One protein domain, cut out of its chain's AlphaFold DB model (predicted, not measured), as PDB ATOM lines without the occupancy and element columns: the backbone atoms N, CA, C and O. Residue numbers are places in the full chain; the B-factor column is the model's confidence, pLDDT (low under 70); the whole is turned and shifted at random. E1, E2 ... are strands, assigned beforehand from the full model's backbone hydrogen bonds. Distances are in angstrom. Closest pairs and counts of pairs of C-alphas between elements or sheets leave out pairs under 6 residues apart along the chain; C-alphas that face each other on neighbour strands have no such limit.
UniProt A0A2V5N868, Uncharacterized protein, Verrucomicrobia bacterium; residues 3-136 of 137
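What this domain is: This is residues 3 to 136 of the 137 residues of an uncharacterized protein of Verrucomicrobia bacterium (UniProt A0A2V5N868). Two antiparallel sheets lie face to face as a sandwich, their strands running nearly in line with each other; the larger, E4 E6 E7 E8 E9, is twisted, and the smaller, E1 E2 E3 E5, is flatter. The edges of the two sheets come near each other at E4 with E5 and at E1 with E9, while the loops of residues 24 to 33 and of 116 to 120 lie at opposite ends of the long axis. The printed part has 134 residues with nine named strands, E1 to E9 in chain order, and no named helix; the class is all strand, with under half of the residues, 61, in named elements. The whole is compact, with a radius of gyration of the C-alphas of 15.8 A, and elongated, spanning 52 by 30 by 27 A.

Where its parts are: In the larger sheet, E6 is residues 81 to 89, 24.8 A long, and E7 is 94 to 102, 26.1 A. E8 is 108 to 115, 22.9 A, and E9 is 130 to 135, 16.3 A, ending with C-alpha 135 at (-29.224, 25.277, 36.665). E4 is 45 to 48, 10.2 A. In the other sheet, E1 is 3 to 6, 9.3 A, beginning with C-alpha 3 at (-30.164, 22.285, 47.048). E2 is 16 to 23, 23.5 A, E3 is 34 to 40, 20.5 A, and E5 is 65 to 70, 16.6 A.

How they stand to each other: The larger sheet runs E4 E6 E7 E8 E9, with E4 and E9 as edge strands. E6 to E9 form a meander, each strand the antiparallel neighbour of the one before; E1 E2 E3 form another. E6 and E7 are a hairpin at 165 degrees, with N 86 and O 97 2.8 A apart. Between E7 and E8, N 98 and O 112 are 2.8 A apart; between E8 and E9, N 133 and O 111, 2.8 A. E4 is antiparallel to E6 at 126 degrees, with N 47 and O 87 at 2.8 A. Between E2 and E3, N 19 and O 38 are 2.9 A apart; between E3 and E5, N 37 and O 68, 2.8 A. E1 and E2 have no backbone N and O within hydrogen-bond range; C-alphas 3 and 19 face each other at 5.5 A. The sheets' facing parts are 10.7 A apart centre to centre, their best planes 16 degrees apart. The closest C-alphas of E4 and E5, Gly 45 and Ser 65, are 6.2 A apart; those of E1 and E9, Gly 4 and Asn 135, 7.8 A. E5 and E6 are apart.

The domain as a whole: The C-alphas farthest apart, Pro 29 and Ser 118, are 51.7 A from each other. The printed part has no cut. The links E4 to E5 and E8 to E9 are long. Mean pLDDT of the printed part is 80.6; residues 3 to 15, 117 and 125 to 136 are under 70.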
ATOM      1  N   THR A   3     -31.130  23.362  47.275       33.91
ATOM      2  CA  THR A   3     -30.164  22.285  47.048       33.91
ATOM      3  C   THR A   3     -30.378  21.809  45.621       33.91
ATOM      4  O   THR A   3     -31.471  21.358  45.292       33.91
ATOM      5  N   GLY A   4     -29.373  21.983  44.766       38.03
ATOM      6  CA  GLY A   4     -29.374  21.408  43.428       38.03
ATOM      7  C   GLY A   4     -28.428  20.220  43.416       38.03
ATOM      8  O   GLY A   4     -27.214  20.412  43.482       38.03
ATOM      9  N   ASP A   5     -28.969  19.009  43.325       35.81
ATOM     10  CA  ASP A   5     -28.170  17.826  43.031       35.81
ATOM     11  C   ASP A   5     -27.948  17.784  41.521       35.81
ATOM     12  O   ASP A   5     -28.822  17.377  40.755       35.81
ATOM     13  N   ILE A   6     -26.782  18.237  41.063       44.59
ATOM     14  CA  ILE A   6     -26.375  17.984  39.683       44.59
ATOM     15  C   ILE A   6     -25.762  16.584  39.653       44.59
ATOM     16  O   ILE A   6     -24.564  16.379  39.858       44.59
ATOM     17  N   VAL A   7     -26.626  15.600  39.408       41.38
ATOM     18  CA  VAL A   7     -26.222  14.241  39.050       41.38
ATOM     19  C   VAL A   7     -25.894  14.248  37.564       41.38
ATOM     20  O   VAL A   7     -26.769  14.437  36.723       41.38
ATOM     21  N   ASN A   8     -24.622  14.070  37.224       41.88
ATOM     22  CA  ASN A   8     -24.229  13.924  35.831       41.88
ATOM     23  C   ASN A   8     -24.727  12.567  35.306       41.88
ATOM     24  O   ASN A   8     -24.205  11.513  35.676       41.88
ATOM     25  N   SER A   9     -25.749  12.595  34.447       36.50
ATOM     26  CA  SER A   9     -26.234  11.454  33.673       36.50
ATOM     27  C   SER A   9     -25.285  11.175  32.501       36.50
ATOM     28  O   SER A   9     -25.597  11.472  31.350       36.50
ATOM     29  N   ALA A  10     -24.102  10.642  32.799       35.22
ATOM     30  CA  ALA A  10     -23.240  10.012  31.795       35.22
ATOM     31  C   ALA A  10     -22.325   8.923  32.373       35.22
ATOM     32  O   ALA A  10     -21.867   8.084  31.618       35.22
ATOM     33  N   ASP A  11     -22.103   8.883  33.691       38.66
ATOM     34  CA  ASP A  11     -21.528   7.730  34.392       38.66
ATOM     35  C   ASP A  11     -21.767   7.907  35.892       38.66
ATOM     36  O   ASP A  11     -21.437   8.951  36.460       38.66
ATOM     37  N   SER A  12     -22.299   6.882  36.550       40.62
ATOM     38  CA  SER A  12     -22.769   6.867  37.946       40.62
ATOM     39  C   SER A  12     -21.687   7.081  39.029       40.62
ATOM     40  O   SER A  12     -21.875   6.661  40.167       40.62
ATOM     41  N   VAL A  13     -20.525   7.667  38.705       48.69
ATOM     42  CA  VAL A  13     -19.295   7.599  39.525       48.69
ATOM     43  C   VAL A  13     -18.668   8.972  39.830       48.69
ATOM     44  O   VAL A  13     -17.620   9.051  40.465       48.69
ATOM     45  N   SER A  14     -19.256  10.102  39.422       61.66
ATOM     46  CA  SER A  14     -18.719  11.421  39.819       61.66
ATOM     47  C   SER A  14     -19.811  12.436  40.097       61.66
ATOM     48  O   SER A  14     -20.270  13.148  39.205       61.66
ATOM     49  N   THR A  15     -20.196  12.498  41.366       68.75
ATOM     50  CA  THR A  15     -21.127  13.495  41.887       68.75
ATOM     51  C   THR A  15     -20.380  14.789  42.189       68.75
ATOM     52  O   THR A  15     -19.295  14.774  42.771       68.75
ATOM     53  N   LEU A  16     -20.968  15.912  41.792       78.38
ATOM     54  CA  LEU A  16     -20.579  17.240  42.238       78.38
ATOM     55  C   LEU A  16     -21.782  17.843  42.952       78.38
ATOM     56  O   LEU A  16     -22.812  18.089  42.331       78.38
ATOM     57  N   GLU A  17     -21.647  18.090  44.248       83.62
ATOM     58  CA  GLU A  17     -22.705  18.729  45.021       83.62
ATOM     59  C   GLU A  17     -22.517  20.241  45.005       83.62
ATOM     60  O   GLU A  17     -21.403  20.759  45.165       83.62
ATOM     61  N   ILE A  18     -23.626  20.956  44.827       82.94
ATOM     62  CA  ILE A  18     -23.640  22.407  44.721       82.94
ATOM     63  C   ILE A  18     -24.716  22.949  45.652       82.94
ATOM     64  O   ILE A  18     -25.892  22.602  45.568       82.94
ATOM     65  N   GLN A  19     -24.304  23.843  46.541       86.19
ATOM     66  CA  GLN A  19     -25.195  24.489  47.491       86.19
ATOM     67  C   GLN A  19     -25.081  26.003  47.345       86.19
ATOM     68  O   GLN A  19     -23.977  26.551  47.298       86.19
ATOM     69  N   THR A  20     -26.227  26.679  47.276       88.38
ATOM     70  CA  THR A  20     -26.288  28.137  47.146       88.38
ATOM     71  C   THR A  20     -27.161  28.750  48.230       88.38
ATOM     72  O   THR A  20     -28.182  28.189  48.633       88.38
ATOM     73  N   TRP A  21     -26.745  29.920  48.703       89.94
ATOM     74  CA  TRP A  21     -27.491  30.744  49.645       89.94
ATOM     75  C   TRP A  21     -27.476  32.174  49.136       89.94
ATOM     76  O   TRP A  21     -26.421  32.685  48.767       89.94
ATOM     77  N   VAL A  22     -28.638  32.809  49.115       90.94
ATOM     78  CA  VAL A  22     -28.809  34.189  48.669       90.94
ATOM     79  C   VAL A  22     -29.762  34.862  49.637       90.94
ATOM     80  O   VAL A  22     -30.824  34.315  49.919       90.94
ATOM     81  N   ASP A  23     -29.360  36.020  50.142       90.88
ATOM     82  CA  ASP A  23     -30.151  36.855  51.041       90.88
ATOM     83  C   ASP A  23     -30.442  38.204  50.377       90.88
ATOM     84  O   ASP A  23     -30.055  39.274  50.849       90.88
ATOM     85  N   ASP A  24     -31.055  38.159  49.195       88.12
ATOM     86  CA  ASP A  24     -31.330  39.364  48.424       88.12
ATOM     87  C   ASP A  24     -32.608  40.085  48.879       88.12
ATOM     88  O   ASP A  24     -32.956  41.115  48.316       88.12
ATOM     89  N   GLU A  25     -33.275  39.641  49.936       88.44
ATOM     90  CA  GLU A  25     -34.307  40.437  50.607       88.44
ATOM     91  C   GLU A  25     -33.672  41.542  51.470       88.44
ATOM     92  O   GLU A  25     -34.179  42.663  51.524       88.44
ATOM     93  N   ASN A  26     -32.491  41.279  52.043       88.69
ATOM     94  CA  ASN A  26     -31.778  42.184  52.949       88.69
ATOM     95  C   ASN A  26     -30.660  42.957  52.236       88.69
ATOM     96  O   ASN A  26     -29.476  42.889  52.578       88.69
ATOM     97  N   LYS A  27     -31.043  43.712  51.203       92.31
ATOM     98  CA  LYS A  27     -30.100  44.534  50.436       92.31
ATOM     99  C   LYS A  27     -29.678  45.782  51.219       92.31
ATOM    100  O   LYS A  27     -30.506  46.471  51.807       92.31
ATOM    101  N   ASP A  28     -28.399  46.137  51.144       91.81
ATOM    102  CA  ASP A  28     -27.902  47.423  51.631       91.81
ATOM    103  C   ASP A  28     -28.358  48.597  50.723       91.81
ATOM    104  O   ASP A  28     -28.899  48.370  49.635       91.81
ATOM    105  N   PRO A  29     -28.111  49.872  51.092       91.94
ATOM    106  CA  PRO A  29     -28.492  51.024  50.261       91.94
ATOM    107  C   PRO A  29     -27.862  51.053  48.856       91.94
ATOM    108  O   PRO A  29     -28.358  51.743  47.969       91.94
ATOM    109  N   LYS A  30     -26.777  50.301  48.631       91.62
ATOM    110  CA  LYS A  30     -26.126  50.117  47.322       91.62
ATOM    111  C   LYS A  30     -26.647  48.878  46.584       91.62
ATOM    112  O   LYS A  30     -26.087  48.491  45.561       91.62
ATOM    113  N   ARG A  31     -27.727  48.270  47.082       91.31
ATOM    114  CA  ARG A  31     -28.379  47.062  46.565       91.31
ATOM    115  C   ARG A  31     -27.499  45.805  46.613       91.31
ATOM    116  O   ARG A  31     -27.744  44.865  45.857       91.31
ATOM    117  N   ARG A  32     -26.491  45.778  47.491       94.06
ATOM    118  CA  ARG A  32     -25.623  44.619  47.752       94.06
ATOM    119  C   ARG A  32     -26.269  43.718  48.795       94.06
ATOM    120  O   ARG A  32     -26.957  44.212  49.676       94.06
ATOM    121  N   PHE A  33     -26.024  42.420  48.719       93.81
ATOM    122  CA  PHE A  33     -26.638  41.425  49.600       93.81
ATOM    123  C   PHE A  33     -25.693  40.259  49.850       93.81
ATOM    124  O   PHE A  33     -24.788  40.012  49.051       93.81
ATOM    125  N   SER A  34     -25.909  39.532  50.939       93.88
ATOM    126  CA  SER A  34     -25.090  38.368  51.248       93.88
ATOM    127  C   SER A  34     -25.433  37.198  50.332       93.88
ATOM    128  O   SER A  34     -26.602  36.918  50.061       93.88
ATOM    129  N   TRP A  35     -24.413  36.494  49.852       94.00
ATOM    130  CA  TRP A  35     -24.600  35.225  49.162       94.00
ATOM    131  C   TRP A  35     -23.412  34.290  49.371       94.00
ATOM    132  O   TRP A  35     -22.291  34.721  49.646       94.00
ATOM    133  N   ARG A  36     -23.666  32.990  49.233       93.00
ATOM    134  CA  ARG A  36     -22.665  31.934  49.365       93.00
ATOM    135  C   ARG A  36     -22.865  30.858  48.305       93.00
ATOM    136  O   ARG A  36     -23.995  30.486  47.996       93.00
ATOM    137  N   LEU A  37     -21.760  30.333  47.793       91.31
ATOM    138  CA  LEU A  37     -21.694  29.157  46.932       91.31
ATOM    139  C   LEU A  37     -20.736  28.152  47.569       91.31
ATOM    140  O   LEU A  37     -19.595  28.493  47.879       91.31
ATOM    141  N   LYS A  38     -21.186  26.908  47.725       91.31
ATOM    142  CA  LYS A  38     -20.347  25.794  48.160       91.31
ATOM    143  C   LYS A  38     -20.378  24.684  47.122       91.31
ATOM    144  O   LYS A  38     -21.447  24.302  46.656       91.31
ATOM    145  N   LEU A  39     -19.197  24.181  46.791       89.12
ATOM    146  CA  LEU A  39     -18.975  23.098  45.838       89.12
ATOM    147  C   LEU A  39     -18.288  21.952  46.567       89.12
ATOM    148  O   LEU A  39     -17.368  22.206  47.349       89.12
ATOM    149  N   ILE A  40     -18.707  20.716  46.319       89.12
ATOM    150  CA  ILE A  40     -18.156  19.534  46.990       89.12
ATOM    151  C   ILE A  40     -17.976  18.417  45.966       89.12
ATOM    152  O   ILE A  40     -18.906  18.088  45.235       89.12
ATOM    153  N   VAL A  41     -16.787  17.814  45.937       86.25
ATOM    154  CA  VAL A  41     -16.543  16.568  45.196       86.25
ATOM    155  C   VAL A  41     -16.279  15.469  46.219       86.25
ATOM    156  O   VAL A  41     -15.198  15.447  46.820       86.25
ATOM    157  N   PRO A  42     -17.240  14.557  46.449       82.56
ATOM    158  CA  PRO A  42     -17.032  13.410  47.319       82.56
ATOM    159  C   PRO A  42     -15.812  12.599  46.869       82.56
ATOM    160  O   PRO A  42     -15.638  12.328  45.681       82.56
ATOM    161  N   HIS A  43     -14.958  12.220  47.822       82.75
ATOM    162  CA  HIS A  43     -13.745  11.418  47.581       82.75
ATOM    163  C   HIS A  43     -12.750  12.018  46.570       82.75
ATOM    164  O   HIS A  43     -11.934  11.305  45.986       82.75
ATOM    165  N   GLY A  44     -12.784  13.336  46.389       88.75
ATOM    166  CA  GLY A  44     -11.921  14.048  45.462       88.75
ATOM    167  C   GLY A  44     -11.604  15.451  45.953       88.75
ATOM    168  O   GLY A  44     -11.401  15.679  47.147       88.75
ATOM    169  N   GLY A  45     -11.550  16.403  45.029       92.31
ATOM    170  CA  GLY A  45     -11.444  17.802  45.403       92.31
ATOM    171  C   GLY A  45     -11.150  18.740  44.250       92.31
ATOM    172  O   GLY A  45     -11.086  18.348  43.087       92.31
ATOM    173  N   PHE A  46     -10.927  19.992  44.609       93.81
ATOM    174  CA  PHE A  46     -10.665  21.102  43.718       93.81
ATOM    175  C   PHE A  46      -9.312  21.720  44.003       93.81
ATOM    176  O   PHE A  46      -8.886  21.836  45.152       93.81
ATOM    177  N   ARG A  47      -8.685  22.206  42.945       94.69
ATOM    178  CA  ARG A  47      -7.531  23.086  43.018       94.69
ATOM    179  C   ARG A  47      -7.752  24.238  42.058       94.69
ATOM    180  O   ARG A  47      -7.965  24.003  40.872       94.69
ATOM    181  N   GLU A  48      -7.743  25.467  42.570       94.25
ATOM    182  CA  GLU A  48      -7.979  26.650  41.739       94.25
ATOM    183  C   GLU A  48      -6.937  26.732  40.620       94.25
ATOM    184  O   GLU A  48      -5.741  26.495  40.817       94.25
ATOM    185  N   ARG A  49      -7.428  27.032  39.424       92.88
ATOM    186  CA  ARG A  49      -6.650  27.167  38.206       92.88
ATOM    187  C   ARG A  49      -6.615  28.643  37.844       92.88
ATOM    188  O   ARG A  49      -7.597  29.202  37.378       92.88
ATOM    189  N   THR A  50      -5.476  29.272  38.089       90.31
ATOM    190  CA  THR A  50      -5.281  30.714  37.873       90.31
ATOM    191  C   THR A  50      -4.668  31.051  36.515       90.31
ATOM    192  O   THR A  50      -4.480  32.221  36.207       90.31
ATOM    193  N   ASP A  51      -4.340  30.035  35.716       87.19
ATOM    194  CA  ASP A  51      -3.691  30.169  34.415       87.19
ATOM    195  C   ASP A  51      -4.427  29.301  33.393       87.19
ATOM    196  O   ASP A  51      -4.526  28.076  33.544       87.19
ATOM    197  N   GLU A  52      -4.959  29.952  32.363       78.94
ATOM    198  CA  GLU A  52      -5.786  29.309  31.356       78.94
ATOM    199  C   GLU A  52      -5.012  28.357  30.432       78.94
ATOM    200  O   GLU A  52      -5.618  27.430  29.886       78.94
ATOM    201  N   PHE A  53      -3.687  28.506  30.353       81.88
ATOM    202  CA  PHE A  53      -2.791  27.661  29.561       81.88
ATOM    203  C   PHE A  53      -2.251  26.461  30.351       81.88
ATOM    204  O   PHE A  53      -1.548  25.613  29.802       81.88
ATOM    205  N   LYS A  54      -2.588  26.337  31.643       84.50
ATOM    206  CA  LYS A  54      -2.283  25.127  32.415       84.50
ATOM    207  C   LYS A  54      -3.330  24.057  32.144       84.50
ATOM    208  O   LYS A  54      -4.470  24.162  32.602       84.50
ATOM    209  N   PHE A  55      -2.897  23.013  31.446       83.69
ATOM    210  CA  PHE A  55      -3.704  21.831  31.130       83.69
ATOM    211  C   PHE A  55      -3.343  20.610  31.977       83.69
ATOM    212  O   PHE A  55      -4.143  19.688  32.091       83.69
ATOM    213  N   VAL A  56      -2.172  20.600  32.620       88.12
ATOM    214  CA  VAL A  56      -1.748  19.474  33.459       88.12
ATOM    215  C   VAL A  56      -2.263  19.664  34.883       88.12
ATOM    216  O   VAL A  56      -1.818  20.560  35.605       88.12
ATOM    217  N   ALA A  57      -3.195  18.801  35.281       89.12
ATOM    218  CA  ALA A  57      -3.695  18.718  36.640       89.12
ATOM    219  C   ALA A  57      -2.554  18.320  37.601       89.12
ATOM    220  O   ALA A  57      -1.822  17.360  37.338       89.12
ATOM    221  N   PRO A  58      -2.364  19.038  38.715       90.06
ATOM    222  CA  PRO A  58      -1.374  18.654  39.717       90.06
ATOM    223  C   PRO A  58      -1.704  17.323  40.409       90.06
ATOM    224  O   PRO A  58      -2.817  16.821  40.306       90.06
ATOM    225  N   ASP A  59      -0.750  16.741  41.136       87.75
ATOM    226  CA  ASP A  59      -0.991  15.486  41.875       87.75
ATOM    227  C   ASP A  59      -1.664  15.704  43.238       87.75
ATOM    228  O   ASP A  59      -2.352  14.819  43.761       87.75
ATOM    229  N   ASP A  60      -1.477  16.895  43.808       88.69
ATOM    230  CA  ASP A  60      -1.721  17.204  45.212       88.69
ATOM    231  C   ASP A  60      -2.430  18.556  45.430       88.69
ATOM    232  O   ASP A  60      -2.748  19.295  44.490       88.69
ATOM    233  N   ASN A  61      -2.665  18.881  46.707       91.44
ATOM    234  CA  ASN A  61      -3.276  20.133  47.170       91.44
ATOM    235  C   ASN A  61      -4.711  20.362  46.667       91.44
ATOM    236  O   ASN A  61      -5.134  21.496  46.439       91.44
ATOM    237  N   TYR A  62      -5.464  19.274  46.512       93.25
ATOM    238  CA  TYR A  62      -6.897  19.321  46.250       93.25
ATOM    239  C   TYR A  62      -7.667  19.471  47.558       93.25
ATOM    240  O   TYR A  62      -7.438  18.732  48.514       93.25
ATOM    241  N   GLN A  63      -8.608  20.406  47.582       94.38
ATOM    242  CA  GLN A  63      -9.532  20.603  48.691       94.38
ATOM    243  C   GLN A  63     -10.865  19.939  48.362       94.38
ATOM    244  O   GLN A  63     -11.429  20.182  47.301       94.38
ATOM    245  N   SER A  64     -11.399  19.127  49.271       91.19
ATOM    246  CA  SER A  64     -12.661  18.399  49.054       91.19
ATOM    247  C   SER A  64     -13.866  19.313  48.808       91.19
ATOM    248  O   SER A  64     -14.864  18.889  48.223       91.19
ATOM    249  N   SER A  65     -13.772  20.576  49.232       93.06
ATOM    250  CA  SER A  65     -14.794  21.581  48.985       93.06
ATOM    251  C   SER A  65     -14.202  22.956  48.721       93.06
ATOM    252  O   SER A  65     -13.112  23.278  49.189       93.06
ATOM    253  N   VAL A  66     -14.970  23.770  48.010       93.00
ATOM    254  CA  VAL A  66     -14.721  25.196  47.815       93.00
ATOM    255  C   VAL A  66     -15.892  25.954  48.419       93.00
ATOM    256  O   VAL A  66     -17.045  25.627  48.142       93.00
ATOM    257  N   ASN A  67     -15.599  26.968  49.232       94.62
ATOM    258  CA  ASN A  67     -16.596  27.867  49.801       94.62
ATOM    259  C   ASN A  67     -16.305  29.300  49.356       94.62
ATOM    260  O   ASN A  67     -15.227  29.825  49.626       94.62
ATOM    261  N   ILE A  68     -17.269  29.918  48.684       93.75
ATOM    262  CA  ILE A  68     -17.202  31.311  48.255       93.75
ATOM    263  C   ILE A  68     -18.318  32.050  48.963       93.75
ATOM    264  O   ILE A  68     -19.488  31.713  48.799       93.75
ATOM    265  N   GLU A  69     -17.948  33.059  49.732       94.31
ATOM    266  CA  GLU A  69     -18.870  33.866  50.511       94.31
ATOM    267  C   GLU A  69     -18.659  35.336  50.170       94.31
ATOM    268  O   GLU A  69     -17.534  35.835  50.181       94.31
ATOM    269  N   MET A  70     -19.754  36.017  49.855       94.31
ATOM    270  CA  MET A  70     -19.775  37.450  49.626       94.31
ATOM    271  C   MET A  70     -20.721  38.085  50.622       94.31
ATOM    272  O   MET A  70     -21.936  37.946  50.516       94.31
ATOM    273  N   VAL A  71     -20.147  38.834  51.555       92.69
ATOM    274  CA  VAL A  71     -20.884  39.690  52.483       92.69
ATOM    275  C   VAL A  71     -20.657  41.142  52.061       92.69
ATOM    276  O   VAL A  71     -19.522  41.509  51.740       92.69
ATOM    277  N   PRO A  72     -21.694  41.993  52.024       91.25
ATOM    278  CA  PRO A  72     -21.509  43.419  51.793       91.25
ATOM    279  C   PRO A  72     -20.571  44.022  52.849       91.25
ATOM    280  O   PRO A  72     -20.934  44.168  54.011       91.25
ATOM    281  N   SER A  73     -19.358  44.397  52.444       86.75
ATOM    282  CA  SER A  73     -18.363  45.034  53.315       86.75
ATOM    283  C   SER A  73     -18.096  46.483  52.892       86.75
ATOM    284  O   SER A  73     -18.455  46.922  51.790       86.75
ATOM    285  N   ARG A  74     -17.476  47.262  53.784       74.62
ATOM    286  CA  ARG A  74     -17.055  48.642  53.495       74.62
ATOM    287  C   ARG A  74     -15.800  48.688  52.616       74.62
ATOM    288  O   ARG A  74     -15.710  49.576  51.773       74.62
ATOM    289  N   ASP A  75     -14.922  47.696  52.760       74.19
ATOM    290  CA  ASP A  75     -13.586  47.643  52.143       74.19
ATOM    291  C   ASP A  75     -13.578  47.053  50.721       74.19
ATOM    292  O   ASP A  75     -12.529  46.926  50.095       74.19
ATOM    293  N   GLY A  76     -14.758  46.746  50.173       76.38
ATOM    294  CA  GLY A  76     -14.904  46.255  48.804       76.38
ATOM    295  C   GLY A  76     -14.638  44.754  48.674       76.38
ATOM    296  O   GLY A  76     -14.447  44.060  49.663       76.38
ATOM    297  N   ASN A  77     -14.685  44.257  47.436       86.56
ATOM    298  CA  ASN A  77     -14.672  42.842  47.005       86.56
ATOM    299  C   ASN A  77     -16.040  42.160  46.900       86.56
ATOM    300  O   ASN A  77     -16.121  41.079  46.319       86.56
ATOM    301  N   TRP A  78     -17.123  42.791  47.365       93.75
ATOM    302  CA  TRP A  78     -18.459  42.280  47.056       93.75
ATOM    303  C   TRP A  78     -18.689  42.307  45.543       93.75
ATOM    304  O   TRP A  78     -18.552  43.350  44.904       93.75
ATOM    305  N   SER A  79     -19.103  41.173  44.994       94.31
ATOM    306  CA  SER A  79     -19.569  41.064  43.617       94.31
ATOM    307  C   SER A  79     -20.854  40.259  43.590       94.31
ATOM    308  O   SER A  79     -21.025  39.341  44.382       94.31
ATOM    309  N   ARG A  80     -21.749  40.568  42.653       92.75
ATOM    310  CA  ARG A  80     -22.933  39.746  42.365       92.75
ATOM    311  C   ARG A  80     -22.589  38.491  41.560       92.75
ATOM    312  O   ARG A  80     -23.344  37.520  41.574       92.75
ATOM    313  N   GLN A  81     -21.486  38.552  40.819       94.44
ATOM    314  CA  GLN A  81     -21.069  37.540  39.863       94.44
ATOM    315  C   GLN A  81     -19.642  37.084  40.143       94.44
ATOM    316  O   GLN A  81     -18.765  37.891  40.458       94.44
ATOM    317  N   ILE A  82     -19.403  35.793  39.954       94.69
ATOM    318  CA  ILE A  82     -18.061  35.222  39.933       94.69
ATOM    319  C   ILE A  82     -17.851  34.381  38.684       94.69
ATOM    320  O   ILE A  82     -18.789  33.789  38.145       94.69
ATOM    321  N   LYS A  83     -16.586  34.303  38.279       95.06
ATOM    322  CA  LYS A  83     -16.063  33.286  37.379       95.06
ATOM    323  C   LYS A  83     -14.833  32.677  38.035       95.06
ATOM    324  O   LYS A  83     -13.932  33.409  38.440       95.06
ATOM    325  N   LYS A  84     -14.833  31.359  38.200       94.50
ATOM    326  CA  LYS A  84     -13.745  30.611  38.829       94.50
ATOM    327  C   LYS A  84     -13.439  29.364  38.028       94.50
ATOM    328  O   LYS A  84     -14.339  28.752  37.459       94.50
ATOM    329  N   GLU A  85     -12.173  28.987  38.020       94.19
ATOM    330  CA  GLU A  85     -11.705  27.824  37.287       94.19
ATOM    331  C   GLU A  85     -10.930  26.906  38.214       94.19
ATOM    332  O   GLU A  85     -10.182  27.361  39.080       94.19
ATOM    333  N   TYR A  86     -11.109  25.605  38.034       92.81
ATOM    334  CA  TYR A  86     -10.519  24.591  38.890       92.81
ATOM    335  C   TYR A  86     -10.018  23.419  38.063       92.81
ATOM    336  O   TYR A  86     -10.651  23.005  37.091       92.81
ATOM    337  N   PHE A  87      -8.919  22.824  38.509       92.19
ATOM    338  CA  PHE A  87      -8.729  21.395  38.336       92.19
ATOM    339  C   PHE A  87      -9.598  20.670  39.357       92.19
ATOM    340  O   PHE A  87      -9.588  21.015  40.539       92.19
ATOM    341  N   ALA A  88     -10.316  19.650  38.914       89.69
ATOM    342  CA  ALA A  88     -11.091  18.766  39.763       89.69
ATOM    343  C   ALA A  88     -10.506  17.357  39.703       89.69
ATOM    344  O   ALA A  88     -10.184  16.844  38.631       89.69
ATOM    345  N   LYS A  89     -10.353  16.743  40.870       88.75
ATOM    346  CA  LYS A  89      -9.963  15.348  41.034       88.75
ATOM    347  C   LYS A  89     -11.182  14.577  41.506       88.75
ATOM    348  O   LYS A  89     -11.812  14.981  42.477       88.75
ATOM    349  N   PHE A  90     -11.478  13.476  40.834       83.81
ATOM    350  CA  PHE A  90     -12.507  12.503  41.192       83.81
ATOM    351  C   PHE A  90     -11.832  11.157  41.480       83.81
ATOM    352  O   PHE A  90     -10.627  11.015  41.261       83.81
ATOM    353  N   SER A  91     -12.591  10.157  41.932       79.75
ATOM    354  CA  SER A  91     -12.050   8.861  42.372       79.75
ATOM    355  C   SER A  91     -11.103   8.186  41.370       79.75
ATOM    356  O   SER A  91     -10.139   7.549  41.783       79.75
ATOM    357  N   ASN A  92     -11.346   8.322  40.062       76.06
ATOM    358  CA  ASN A  92     -10.558   7.664  39.012       76.06
ATOM    359  C   ASN A  92     -10.126   8.584  37.858       76.06
ATOM    360  O   ASN A  92      -9.592   8.098  36.865       76.06
ATOM    361  N   ARG A  93     -10.374   9.894  37.948       83.12
ATOM    362  CA  ARG A  93     -10.126  10.816  36.833       83.12
ATOM    363  C   ARG A  93      -9.884  12.246  37.282       83.12
ATOM    364  O   ARG A  93     -10.273  12.648  38.379       83.12
ATOM    365  N   TYR A  94      -9.291  13.018  36.382       85.94
ATOM    366  CA  TYR A  94      -9.132  14.458  36.512       85.94
ATOM    367  C   TYR A  94     -10.020  15.179  35.502       85.94
ATOM    368  O   TYR A  94     -10.364  14.645  34.445       85.94
ATOM    369  N   GLY A  95     -10.382  16.407  35.840       86.56
ATOM    370  CA  GLY A  95     -11.099  17.297  34.949       86.56
ATOM    371  C   GLY A  95     -10.751  18.755  35.195       86.56
ATOM    372  O   GLY A  95     -10.118  19.116  36.189       86.56
ATOM    373  N   ARG A  96     -11.170  19.603  34.263       87.75
ATOM    374  CA  ARG A  96     -11.166  21.055  34.395       87.75
ATOM    375  C   ARG A  96     -12.605  21.507  34.517       87.75
ATOM    376  O   ARG A  96     -13.448  21.052  33.754       87.75
ATOM    377  N   ILE A  97     -12.872  22.415  35.442       87.06
ATOM    378  CA  ILE A  97     -14.203  22.967  35.664       87.06
ATOM    379  C   ILE A  97     -14.116  24.486  35.614       87.06
ATOM    380  O   ILE A  97     -13.269  25.083  36.275       87.06
ATOM    381  N   VAL A  98     -15.005  25.103  34.844       90.12
ATOM    382  CA  VAL A  98     -15.272  26.541  34.851       90.12
ATOM    383  C   VAL A  98     -16.647  26.744  35.462       90.12
ATOM    384  O   VAL A  98     -17.609  26.073  35.088       90.12
ATOM    385  N   ILE A  99     -16.723  27.656  36.423       90.00
ATOM    386  CA  ILE A  99     -17.923  27.946  37.196       90.00
ATOM    387  C   ILE A  99     -18.226  29.423  37.058       90.00
ATOM    388  O   ILE A  99     -17.413  30.268  37.433       90.00
ATOM    389  N   GLU A 100     -19.415  29.716  36.555       92.62
ATOM    390  CA  GLU A 100     -19.959  31.061  36.474       92.62
ATOM    391  C   GLU A 100     -21.240  31.113  37.299       92.62
ATOM    392  O   GLU A 100     -22.191  30.373  37.045       92.62
ATOM    393  N   TYR A 101     -21.263  31.978  38.309       91.69
ATOM    394  CA  TYR A 101     -22.406  32.119  39.205       91.69
ATOM    395  C   TYR A 101     -22.853  33.573  39.273       91.69
ATOM    396  O   TYR A 101     -22.022  34.468  39.432       91.69
ATOM    397  N   VAL A 102     -24.162  33.796  39.163       92.62
ATOM    398  CA  VAL A 102     -24.824  35.096  39.321       92.62
ATOM    399  C   VAL A 102     -25.882  34.959  40.414       92.62
ATOM    400  O   VAL A 102     -26.829  34.190  40.257       92.62
ATOM    401  N   ALA A 103     -25.726  35.700  41.513       91.12
ATOM    402  CA  ALA A 103     -26.620  35.638  42.673       91.12
ATOM    403  C   ALA A 103     -27.801  36.635  42.586       91.12
ATOM    404  O   ALA A 103     -27.664  37.710  41.998       91.12
ATOM    405  N   GLY A 104     -28.935  36.333  43.231       85.44
ATOM    406  CA  GLY A 104     -30.128  37.193  43.378       85.44
ATOM    407  C   GLY A 104     -31.124  37.118  42.219       85.44
ATOM    408  O   GLY A 104     -30.741  36.769  41.109       85.44
ATOM    409  N   GLY A 105     -32.372  37.554  42.430       76.06
ATOM    410  CA  GLY A 105     -33.440  37.605  41.414       76.06
ATOM    411  C   GLY A 105     -33.769  36.245  40.784       76.06
ATOM    412  O   GLY A 105     -34.681  35.561  41.225       76.06
ATOM    413  N   HIS A 106     -32.999  35.855  39.768       75.50
ATOM    414  CA  HIS A 106     -32.970  34.507  39.202       75.50
ATOM    415  C   HIS A 106     -31.528  34.019  39.281       75.50
ATOM    416  O   HIS A 106     -30.698  34.357  38.432       75.50
ATOM    417  N   ASN A 107     -31.212  33.292  40.351       80.31
ATOM    418  CA  ASN A 107     -29.869  32.762  40.553       80.31
ATOM    419  C   ASN A 107     -29.513  31.882  39.357       80.31
ATOM    420  O   ASN A 107     -30.270  30.974  39.025       80.31
ATOM    421  N   ARG A 108     -28.360  32.122  38.736       85.88
ATOM    422  CA  ARG A 108     -27.911  31.329  37.592       85.88
ATOM    423  C   ARG A 108     -26.552  30.738  37.883       85.88
ATOM    424  O   ARG A 108     -25.617  31.471  38.204       85.88
ATOM    425  N   LEU A 109     -26.449  29.427  37.723       84.25
ATOM    426  CA  LEU A 109     -25.188  28.708  37.778       84.25
ATOM    427  C   LEU A 109     -24.936  28.043  36.431       84.25
ATOM    428  O   LEU A 109     -25.748  27.246  35.965       84.25
ATOM    429  N   SER A 110     -23.794  28.366  35.835       85.31
ATOM    430  CA  SER A 110     -23.246  27.636  34.705       85.31
ATOM    431  C   SER A 110     -21.995  26.900  35.146       85.31
ATOM    432  O   SER A 110     -21.096  27.477  35.764       85.31
ATOM    433  N   LEU A 111     -21.961  25.615  34.825       83.88
ATOM    434  CA  LEU A 111     -20.808  24.767  35.007       83.88
ATOM    435  C   LEU A 111     -20.418  24.185  33.660       83.88
ATOM    436  O   LEU A 111     -21.210  23.507  33.009       83.88
ATOM    437  N   THR A 112     -19.175  24.419  33.271       83.19
ATOM    438  CA  THR A 112     -18.568  23.745  32.134       83.19
ATOM    439  C   THR A 112     -17.460  22.853  32.646       83.19
ATOM    440  O   THR A 112     -16.546  23.331  33.316       83.19
ATOM    441  N   ALA A 113     -17.524  21.568  32.322       79.69
ATOM    442  CA  ALA A 113     -16.496  20.615  32.692       79.69
ATOM    443  C   ALA A 113     -15.894  19.936  31.463       79.69
ATOM    444  O   ALA A 113     -16.599  19.654  30.499       79.69
ATOM    445  N   TRP A 114     -14.596  19.665  31.543       78.44
ATOM    446  CA  TRP A 114     -13.846  18.815  30.626       78.44
ATOM    447  C   TRP A 114     -13.205  17.710  31.447       78.44
ATOM    448  O   TRP A 114     -12.620  17.996  32.493       78.44
ATOM    449  N   TYR A 115     -13.284  16.471  30.986       76.56
ATOM    450  CA  TYR A 115     -12.674  15.326  31.658       76.56
ATOM    451  C   TYR A 115     -11.736  14.624  30.695       76.56
ATOM    452  O   TYR A 115     -11.940  14.693  29.491       76.56
ATOM    453  N   ASN A 116     -10.729  13.935  31.223       72.62
ATOM    454  CA  ASN A 116      -9.961  12.998  30.417       72.62
ATOM    455  C   ASN A 116     -10.526  11.579  30.619       72.62
ATOM    456  O   ASN A 116     -10.402  11.049  31.732       72.62
ATOM    457  N   PRO A 117     -11.114  10.941  29.584       68.56
ATOM    458  CA  PRO A 117     -11.666   9.587  29.687       68.56
ATOM    459  C   PRO A 117     -10.629   8.532  30.090       68.56
ATOM    460  O   PRO A 117     -10.970   7.536  30.722       68.56
ATOM    461  N   SER A 118      -9.349   8.758  29.778       74.69
ATOM    462  CA  SER A 118      -8.254   7.860  30.153       74.69
ATOM    463  C   SER A 118      -7.850   7.983  31.630       74.69
ATOM    464  O   SER A 118      -6.961   7.258  32.078       74.69
ATOM    465  N   GLY A 119      -8.401   8.956  32.365       70.56
ATOM    466  CA  GLY A 119      -7.997   9.292  33.732       70.56
ATOM    467  C   GLY A 119      -6.665  10.047  33.837       70.56
ATOM    468  O   GLY A 119      -6.200  10.313  34.945       70.56
ATOM    469  N   SER A 120      -6.046  10.414  32.708       79.19
ATOM    470  CA  SER A 120      -4.788  11.164  32.698       79.19
ATOM    471  C   SER A 120      -4.961  12.583  33.252       79.19
ATOM    472  O   SER A 120      -6.023  13.198  33.161       79.19
ATOM    473  N   ARG A 121      -3.876  13.116  33.821       83.62
ATOM    474  CA  ARG A 121      -3.792  14.495  34.320       83.62
ATOM    475  C   ARG A 121      -3.653  15.526  33.210       83.62
ATOM    476  O   ARG A 121      -3.855  16.705  33.478       83.62
ATOM    477  N   ASN A 122      -3.267  15.116  32.001       83.62
ATOM    478  CA  ASN A 122      -3.249  16.034  30.872       83.62
ATOM    479  C   ASN A 122      -4.689  16.277  30.403       83.62
ATOM    480  O   ASN A 122      -5.346  15.355  29.921       83.62
ATOM    481  N   LEU A 123      -5.170  17.504  30.578       78.00
ATOM    482  CA  LEU A 123      -6.517  17.954  30.219       78.00
ATOM    483  C   LEU A 123      -6.494  18.879  28.999       78.00
ATOM    484  O   LEU A 123      -7.344  19.759  28.851       78.00
ATOM    485  N   GLU A 124      -5.488  18.712  28.148       76.06
ATOM    486  CA  GLU A 124      -5.478  19.243  26.793       76.06
ATOM    487  C   GLU A 124      -6.456  18.408  25.953       76.06
ATOM    488  O   GLU A 124      -6.067  17.525  25.197       76.06
ATOM    489  N   SER A 125      -7.754  18.601  26.189       61.84
ATOM    490  CA  SER A 125      -8.827  17.908  25.475       61.84
ATOM    491  C   SER A 125      -9.551  18.807  24.474       61.84
ATOM    492  O   SER A 125      -9.626  20.031  24.639       61.84
ATOM    493  N   GLY A 126     -10.082  18.168  23.427       54.78
ATOM    494  CA  GLY A 126     -10.893  18.767  22.370       54.78
ATOM    495  C   GLY A 126     -12.351  19.048  22.780       54.78
ATOM    496  O   GLY A 126     -12.754  18.791  23.919       54.78
ATOM    497  N   PRO A 127     -13.165  19.629  21.877       50.41
ATOM    498  CA  PRO A 127     -14.558  20.019  22.135       50.41
ATOM    499  C   PRO A 127     -15.486  18.887  22.611       50.41
ATOM    500  O   PRO A 127     -16.489  19.168  23.267       50.41
ATOM    501  N   GLU A 128     -15.169  17.638  22.276       54.06
ATOM    502  CA  GLU A 128     -15.951  16.428  22.547       54.06
ATOM    503  C   GLU A 128     -16.060  16.052  24.035       54.06
ATOM    504  O   GLU A 128     -17.005  15.366  24.415       54.06
ATOM    505  N   ASP A 129     -15.178  16.574  24.893       61.03
ATOM    506  CA  ASP A 129     -15.161  16.272  26.334       61.03
ATOM    507  C   ASP A 129     -15.958  17.281  27.183       61.03
ATOM    508  O   ASP A 129     -15.922  17.244  28.418       61.03
ATOM    509  N   LYS A 130     -16.656  18.225  26.535       64.94
ATOM    510  CA  LYS A 130     -17.322  19.356  27.190       64.94
ATOM    511  C   LYS A 130     -18.734  19.006  27.657       64.94
ATOM    512  O   LYS A 130     -19.645  18.828  26.853       64.94
ATOM    513  N   ILE A 131     -18.954  19.068  28.966       67.38
ATOM    514  CA  ILE A 131     -20.284  18.980  29.579       67.38
ATOM    515  C   ILE A 131     -20.688  20.367  30.070       67.38
ATOM    516  O   ILE A 131     -19.955  20.989  30.838       67.38
ATOM    517  N   ASN A 132     -21.857  20.848  29.637       65.75
ATOM    518  CA  ASN A 132     -22.460  22.070  30.163       65.75
ATOM    519  C   ASN A 132     -23.642  21.705  31.043       65.75
ATOM    520  O   ASN A 132     -24.587  21.074  30.577       65.75
ATOM    521  N   VAL A 133     -23.605  22.161  32.286       68.44
ATOM    522  CA  VAL A 133     -24.761  22.126  33.167       68.44
ATOM    523  C   VAL A 133     -25.196  23.555  33.433       68.44
ATOM    524  O   VAL A 133     -24.403  24.401  33.852       68.44
ATOM    525  N   LEU A 134     -26.469  23.816  33.165       63.50
ATOM    526  CA  LEU A 134     -27.145  25.049  33.525       63.50
ATOM    527  C   LEU A 134     -28.199  24.684  34.555       63.50
ATOM    528  O   LEU A 134     -29.048  23.838  34.291       63.50
ATOM    529  N   ASN A 135     -28.116  25.303  35.728       61.91
ATOM    530  CA  ASN A 135     -29.224  25.277  36.665       61.91
ATOM    531  C   ASN A 135     -30.031  26.557  36.439       61.91
ATOM    532  O   ASN A 135     -29.534  27.655  36.719       61.91
ATOM    533  N   GLU A 136     -31.226  26.405  35.875       47.19
ATOM    534  CA  GLU A 136     -32.239  27.458  35.833       47.19
ATOM    535  C   GLU A 136     -33.191  27.239  37.021       47.19
ATOM    536  O   GLU A 136     -33.497  26.085  37.326       47.19
TER     537      GLU A 136